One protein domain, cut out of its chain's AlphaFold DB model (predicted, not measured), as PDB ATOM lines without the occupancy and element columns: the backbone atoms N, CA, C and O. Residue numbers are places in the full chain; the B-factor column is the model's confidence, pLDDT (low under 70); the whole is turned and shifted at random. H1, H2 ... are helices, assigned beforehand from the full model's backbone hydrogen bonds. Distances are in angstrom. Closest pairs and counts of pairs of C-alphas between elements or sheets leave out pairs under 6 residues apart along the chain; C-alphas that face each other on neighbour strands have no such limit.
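What this domain is: This is residues 4 to 11 and 27 to 72 of the 76 residues of an uncharacterized protein of Rhodoplanes sp. Z2-YC6860 (UniProt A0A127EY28). A helical hairpin of one long helix, H2, and a shorter one, H3, has a third short helix, H1, packed on the last part of H3, so that H3 lies between the other two. Residues 27 to 35 of H2 stick out free. The printed part has 54 residues with three named helices, in the order H1, H2, H3, and no named strand: all helix. It is loose, with a radius of gyration of the C-alphas of 12.7 A, and flat, spanning 41 by 26 by 11 A.

Where its parts are: H1, residues 4 to 11, begins at C-alpha 4 (-18.327, 52.397, 11.115) and is 10.9 A long. H2, residues 27 to 52, measures 37.4 A from C-alpha 27 (6.694, 62.733, 32.154). H3, residues 57 to 72, is 22.5 A long and ends at C-alpha 72 (-11.529, 61.137, 22.770).

How they stand to each other: H1 touches H3 at residues 65 to 72 alone; the closest C-alphas, of Asp 10 and Arg 69, are 5.9 A apart. They run the same way at a steep tilt of 38 degrees, only just past shallow. H1 and H2 are apart. Residues 43 to 51 of H2 touch residues 57 to 64 of H3, closest at the C-alphas of Ala 47 and Val 60, 5.6 A. This hairpin runs opposite ways at a shallow tilt of 19 degrees. In H1, H2 and H3 every O i to N i+4 pair is within hydrogen-bond range.

The domain as a whole: The C-alphas of Lys 27 and Gly 54 are farthest apart, 41.1 A. Residues 12 to 26 are not printed; C-alphas 11 and 27 across the cut are 23.6 A apart. The link from H2 to H3 is tight. Residues 4 to 5 have pLDDT under 70.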
ATOM      1  N   LEU A   4     -19.772  52.153  11.299       61.31
ATOM      2  CA  LEU A   4     -18.327  52.397  11.115       61.31
ATOM      3  C   LEU A   4     -17.883  53.881  11.095       61.31
ATOM      4  O   LEU A   4     -16.888  54.172  11.768       61.31
ATOM      5  N   PRO A   5     -18.615  54.832  10.475       68.88
ATOM      6  CA  PRO A   5     -18.101  56.190  10.275       68.88
ATOM      7  C   PRO A   5     -17.755  56.930  11.573       68.88
ATOM      8  O   PRO A   5     -16.659  57.467  11.712       68.88
ATOM      9  N   SER A   6     -18.634  56.902  12.585       75.50
ATOM     10  CA  SER A   6     -18.382  57.672  13.815       75.50
ATOM     11  C   SER A   6     -17.253  57.108  14.682       75.50
ATOM     12  O   SER A   6     -16.588  57.873  15.369       75.50
ATOM     13  N   MET A   7     -16.969  55.801  14.625       82.94
ATOM     14  CA  MET A   7     -15.843  55.233  15.383       82.94
ATOM     15  C   MET A   7     -14.493  55.592  14.764       82.94
ATOM     16  O   MET A   7     -13.546  55.835  15.506       82.94
ATOM     17  N   MET A   8     -14.403  55.639  13.431       86.00
ATOM     18  CA  MET A   8     -13.176  56.058  12.746       86.00
ATOM     19  C   MET A   8     -12.835  57.516  13.065       86.00
ATOM     20  O   MET A   8     -11.681  57.814  13.366       86.00
ATOM     21  N   LEU A   9     -13.839  58.398  13.090       87.06
ATOM     22  CA  LEU A   9     -13.658  59.798  13.490       87.06
ATOM     23  C   LEU A   9     -13.169  59.914  14.941       87.06
ATOM     24  O   LEU A   9     -12.145  60.552  15.197       87.06
ATOM     25  N   ASP A  10     -13.843  59.240  15.881       89.19
ATOM     26  CA  ASP A  10     -13.445  59.239  17.294       89.19
ATOM     27  C   ASP A  10     -12.006  58.702  17.470       89.19
ATOM     28  O   ASP A  10     -11.211  59.253  18.238       89.19
ATOM     29  N   ALA A  11     -11.635  57.652  16.727       92.56
ATOM     30  CA  ALA A  11     -10.295  57.072  16.758       92.56
ATOM     31  C   ALA A  11      -9.231  58.027  16.193       92.56
ATOM     32  O   ALA A  11      -8.180  58.189  16.815       92.56
ATOM     33  N   LYS A  27       7.561  63.426  31.178       97.50
ATOM     34  CA  LYS A  27       6.694  62.733  32.154       97.50
ATOM     35  C   LYS A  27       5.241  62.587  31.679       97.50
ATOM     36  O   LYS A  27       4.572  61.620  32.034       97.50
ATOM     37  N   ARG A  28       4.726  63.543  30.891       95.69
ATOM     38  CA  ARG A  28       3.358  63.472  30.343       95.69
ATOM     39  C   ARG A  28       3.247  62.390  29.266       95.69
ATOM     40  O   ARG A  28       2.268  61.649  29.300       95.69
ATOM     41  N   ALA A  29       4.235  62.272  28.376       97.62
ATOM     42  CA  ALA A  29       4.274  61.214  27.368       97.62
ATOM     43  C   ALA A  29       4.385  59.826  28.008       97.62
ATOM     44  O   ALA A  29       3.583  58.960  27.680       97.62
ATOM     45  N   ALA A  30       5.284  59.645  28.985       97.94
ATOM     46  CA  ALA A  30       5.448  58.370  29.692       97.94
ATOM     47  C   ALA A  30       4.169  57.921  30.425       97.94
ATOM     48  O   ALA A  30       3.784  56.754  30.391       97.94
ATOM     49  N   ARG A  31       3.451  58.859  31.060       97.81
ATOM     50  CA  ARG A  31       2.156  58.550  31.685       97.81
ATOM     51  C   ARG A  31       1.084  58.185  30.662       97.81
ATOM     52  O   ARG A  31       0.281  57.292  30.923       97.81
ATOM     53  N   GLU A  32       1.030  58.882  29.528       97.75
ATOM     54  CA  GLU A  32       0.043  58.580  28.488       97.75
ATOM     55  C   GLU A  32       0.343  57.246  27.795       97.75
ATOM     56  O   GLU A  32      -0.590  56.476  27.585       97.75
ATOM     57  N   SER A  33       1.608  56.920  27.515       97.56
ATOM     58  CA  SER A  33       1.986  55.617  26.953       97.56
ATOM     59  C   SER A  33       1.670  54.469  27.917       97.56
ATOM     60  O   SER A  33       1.084  53.472  27.494       97.56
ATOM     61  N   GLY A  34       1.934  54.634  29.218       98.19
ATOM     62  CA  GLY A  34       1.520  53.669  30.240       98.19
ATOM     63  C   GLY A  34       0.005  53.442  30.239       98.19
ATOM     64  O   GLY A  34      -0.460  52.309  30.120       98.19
ATOM     65  N   ARG A  35      -0.791  54.524  30.249       97.19
ATOM     66  CA  ARG A  35      -2.261  54.426  30.153       97.19
ATOM     67  C   ARG A  35      -2.718  53.748  28.866       97.19
ATOM     68  O   ARG A  35      -3.635  52.936  28.907       97.19
ATOM     69  N   MET A  36      -2.085  54.047  27.734       97.44
ATOM     70  CA  MET A  36      -2.394  53.419  26.447       97.44
ATOM     71  C   MET A  36      -2.235  51.899  26.475       97.44
ATOM     72  O   MET A  36      -2.955  51.219  25.742       97.44
ATOM     73  N   VAL A  37      -1.276  51.375  27.240       97.81
ATOM     74  CA  VAL A  37      -1.084  49.930  27.422       97.81
ATOM     75  C   VAL A  37      -2.180  49.379  28.327       97.81
ATOM     76  O   VAL A  37      -2.885  48.459  27.921       97.81
ATOM     77  N   THR A  38      -2.409  49.993  29.491       97.44
ATOM     78  CA  THR A  38      -3.475  49.585  30.421       97.44
ATOM     79  C   THR A  38      -4.846  49.552  29.743       97.44
ATOM     80  O   THR A  38      -5.589  48.586  29.882       97.44
ATOM     81  N   GLU A  39      -5.175  50.562  28.938       96.69
ATOM     82  CA  GLU A  39      -6.430  50.617  28.186       96.69
ATOM     83  C   GLU A  39      -6.600  49.430  27.223       96.69
ATOM     84  O   GLU A  39      -7.713  48.911  27.110       96.69
ATOM     85  N   LYS A  40      -5.521  48.995  26.550       95.06
ATOM     86  CA  LYS A  40      -5.536  47.829  25.648       95.06
ATOM     87  C   LYS A  40      -5.688  46.527  26.425       95.06
ATOM     88  O   LYS A  40      -6.504  45.705  26.030       95.06
ATOM     89  N   MET A  41      -4.965  46.370  27.534       98.12
ATOM     90  CA  MET A  41      -5.054  45.173  28.379       98.12
ATOM     91  C   MET A  41      -6.464  45.000  28.949       98.12
ATOM     92  O   MET A  41      -7.041  43.923  28.846       98.12
ATOM     93  N   ILE A  42      -7.071  46.078  29.459       97.25
ATOM     94  CA  ILE A  42      -8.454  46.027  29.952       97.25
ATOM     95  C   ILE A  42      -9.428  45.742  28.797       97.25
ATOM     96  O   ILE A  42     -10.346  44.943  28.956       97.25
ATOM     97  N   ALA A  43      -9.244  46.360  27.624       96.56
ATOM     98  CA  ALA A  43     -10.107  46.092  26.472       96.56
ATOM     99  C   ALA A  43     -10.016  44.630  25.999       96.56
ATOM    100  O   ALA A  43     -11.040  44.045  25.652       96.56
ATOM    101  N   ALA A  44      -8.817  44.041  26.016       96.94
ATOM    102  CA  ALA A  44      -8.601  42.636  25.691       96.94
ATOM    103  C   ALA A  44      -9.269  41.713  26.717       96.94
ATOM    104  O   ALA A  44      -9.985  40.798  26.323       96.94
ATOM    105  N   ALA A  45      -9.117  41.996  28.014       98.06
ATOM    106  CA  ALA A  45      -9.771  41.236  29.077       98.06
ATOM    107  C   ALA A  45     -11.303  41.281  28.956       98.06
ATOM    108  O   ALA A  45     -11.964  40.249  29.023       98.06
ATOM    109  N   GLU A  46     -11.883  42.457  28.705       97.44
ATOM    110  CA  GLU A  46     -13.330  42.592  28.502       97.44
ATOM    111  C   GLU A  46     -13.816  41.885  27.235       97.44
ATOM    112  O   GLU A  46     -14.892  41.295  27.244       97.44
ATOM    113  N   ALA A  47     -13.051  41.938  26.141       97.75
ATOM    114  CA  ALA A  47     -13.381  41.198  24.927       97.75
ATOM    115  C   ALA A  47     -13.333  39.683  25.173       97.75
ATOM    116  O   ALA A  47     -14.265  38.981  24.788       97.75
ATOM    117  N   GLY A  48     -12.295  39.205  25.866       97.81
ATOM    118  CA  GLY A  48     -12.156  37.810  26.275       97.81
ATOM    119  C   GLY A  48     -13.312  37.352  27.157       97.81
ATOM    120  O   GLY A  48     -13.893  36.308  26.885       97.81
ATOM    121  N   LEU A  49     -13.720  38.165  28.135       98.19
ATOM    122  CA  LEU A  49     -14.891  37.889  28.968       98.19
ATOM    123  C   LEU A  49     -16.170  37.821  28.126       98.19
ATOM    124  O   LEU A  49     -16.917  36.858  28.233       98.19
ATOM    125  N   ILE A  50     -16.412  38.817  27.263       98.00
ATOM    126  CA  ILE A  50     -17.600  38.849  26.400       98.00
ATOM    127  C   ILE A  50     -17.691  37.571  25.570       98.00
ATOM    128  O   ILE A  50     -18.765  36.986  25.512       98.00
ATOM    129  N   LEU A  51     -16.597  37.150  24.935       97.94
ATOM    130  CA  LEU A  51     -16.580  35.955  24.093       97.94
ATOM    131  C   LEU A  51     -16.665  34.670  24.925       97.94
ATOM    132  O   LEU A  51     -17.458  33.790  24.604       97.94
ATOM    133  N   GLY A  52     -15.911  34.585  26.022       97.81
ATOM    134  CA  GLY A  52     -15.872  33.421  26.909       97.81
ATOM    135  C   GLY A  52     -17.210  33.126  27.589       97.81
ATOM    136  O   GLY A  52     -17.509  31.971  27.866       97.81
ATOM    137  N   THR A  53     -18.057  34.140  27.792       97.81
ATOM    138  CA  THR A  53     -19.429  33.970  28.301       97.81
ATOM    139  C   THR A  53     -20.481  33.844  27.188       97.81
ATOM    140  O   THR A  53     -21.654  34.125  27.427       97.81
ATOM    141  N   GLY A  54     -20.089  33.517  25.950       96.88
ATOM    142  CA  GLY A  54     -21.009  33.307  24.819       96.88
ATOM    143  C   GLY A  54     -21.550  34.582  24.151       96.88
ATOM    144  O   GLY A  54     -22.554  34.547  23.443       96.88
ATOM    145  N   GLY A  55     -20.928  35.738  24.379       96.69
ATOM    146  CA  GLY A  55     -21.287  36.999  23.729       96.69
ATOM    147  C   GLY A  55     -20.777  37.107  22.288       96.69
ATOM    148  O   GLY A  55     -19.937  36.341  21.831       96.69
ATOM    149  N   SER A  56     -21.276  38.104  21.552       96.69
ATOM    150  CA  SER A  56     -20.965  38.277  20.127       96.69
ATOM    151  C   SER A  56     -19.874  39.313  19.849       96.69
ATOM    152  O   SER A  56     -19.690  40.286  20.591       96.69
ATOM    153  N   THR A  57     -19.230  39.191  18.687       93.75
ATOM    154  CA  THR A  57     -18.296  40.193  18.145       93.75
ATOM    155  C   THR A  57     -18.932  41.585  18.053       93.75
ATOM    156  O   THR A  57     -18.278  42.592  18.319       93.75
ATOM    157  N   THR A  58     -20.235  41.678  17.771       94.62
ATOM    158  CA  THR A  58     -20.961  42.960  17.765       94.62
ATOM    159  C   THR A  58     -20.965  43.619  19.151       94.62
ATOM    160  O   THR A  58     -20.809  44.840  19.253       94.62
ATOM    161  N   LYS A  59     -21.075  42.835  20.236       95.44
ATOM    162  CA  LYS A  59     -20.985  43.340  21.617       95.44
ATOM    163  C   LYS A  59     -19.568  43.823  21.942       95.44
ATOM    164  O   LYS A  59     -19.426  44.899  22.528       95.44
ATOM    165  N   VAL A  60     -18.540  43.107  21.481       96.00
ATOM    166  CA  VAL A  60     -17.133  43.546  21.574       96.00
ATOM    167  C   VAL A  60     -16.935  44.886  20.858       96.00
ATOM    168  O   VAL A  60     -16.402  45.828  21.443       96.00
ATOM    169  N   MET A  61     -17.445  45.029  19.632       93.50
ATOM    170  CA  MET A  61     -17.321  46.269  18.856       93.50
ATOM    171  C   MET A  61     -18.080  47.445  19.481       93.50
ATOM    172  O   MET A  61     -17.580  48.575  19.492       93.50
ATOM    173  N   LYS A  62     -19.260  47.199  20.067       93.19
ATOM    174  CA  LYS A  62     -19.999  48.215  20.835       93.19
ATOM    175  C   LYS A  62     -19.178  48.707  22.030       93.19
ATOM    176  O   LYS A  62     -19.106  49.914  22.269       93.19
ATOM    177  N   ASN A  63     -18.531  47.790  22.749       94.19
ATOM    178  CA  ASN A  63     -17.676  48.131  23.880       94.19
ATOM    179  C   ASN A  63     -16.402  48.881  23.444       94.19
ATOM    180  O   ASN A  63     -16.063  49.917  24.019       94.19
ATOM    181  N   CYS A  64     -15.758  48.439  22.359       93.25
ATOM    182  CA  CYS A  64     -14.613  49.122  21.754       93.25
ATOM    183  C   CYS A  64     -14.942  50.588  21.429       93.25
ATOM    184  O   CYS A  64     -14.253  51.506  21.876       93.25
ATOM    185  N   ARG A  65     -16.075  50.840  20.765       92.56
ATOM    186  CA  ARG A  65     -16.535  52.205  20.467       92.56
ATOM    187  C   ARG A  65     -16.738  53.054  21.718       92.56
ATOM    188  O   ARG A  65     -16.345  54.221  21.736       92.56
ATOM    189  N   LYS A  66     -17.356  52.491  22.762       94.19
ATOM    190  CA  LYS A  66     -17.560  53.190  24.042       94.19
ATOM    191  C   LYS A  66     -16.220  53.655  24.621       94.19
ATOM    192  O   LYS A  66     -16.118  54.806  25.052       94.19
ATOM    193  N   ARG A  67     -15.194  52.799  24.571       94.94
ATOM    194  CA  ARG A  67     -13.830  53.112  25.023       94.94
ATOM    195  C   ARG A  67     -13.175  54.207  24.182       94.94
ATOM    196  O   ARG A  67     -12.688  55.182  24.746       94.94
ATOM    197  N   VAL A  68     -13.237  54.116  22.850       94.50
ATOM    198  CA  VAL A  68     -12.661  55.142  21.956       94.50
ATOM    199  C   VAL A  68     -13.290  56.520  22.211       94.50
ATOM    200  O   VAL A  68     -12.568  57.503  22.367       94.50
ATOM    201  N   ARG A  69     -14.616  56.600  22.380       94.06
ATOM    202  CA  ARG A  69     -15.312  57.853  22.742       94.06
ATOM    203  C   ARG A  69     -14.921  58.397  24.110       94.06
ATOM    204  O   ARG A  69     -14.853  59.609  24.305       94.06
ATOM    205  N   ALA A  70     -14.726  57.525  25.096       94.81
ATOM    206  CA  ALA A  70     -14.245  57.941  26.411       94.81
ATOM    207  C   ALA A  70     -12.823  58.521  26.316       94.81
ATOM    208  O   ALA A  70     -12.556  59.591  26.865       94.81
ATOM    209  N   ASN A  71     -11.950  57.886  25.532       95.38
ATOM    210  CA  ASN A  71     -10.594  58.368  25.278       95.38
ATOM    211  C   ASN A  71     -10.591  59.726  24.565       95.38
ATOM    212  O   ASN A  71      -9.872  60.632  24.987       95.38
ATOM    213  N   ALA A  72     -11.423  59.893  23.533       93.38
ATOM    214  CA  ALA A  72     -11.529  61.137  22.770       93.38
ATOM    215  C   ALA A  72     -11.923  62.331  23.656       93.38
ATOM    216  O   ALA A  72     -11.376  63.424  23.491       93.38
TER     217      ALA A  72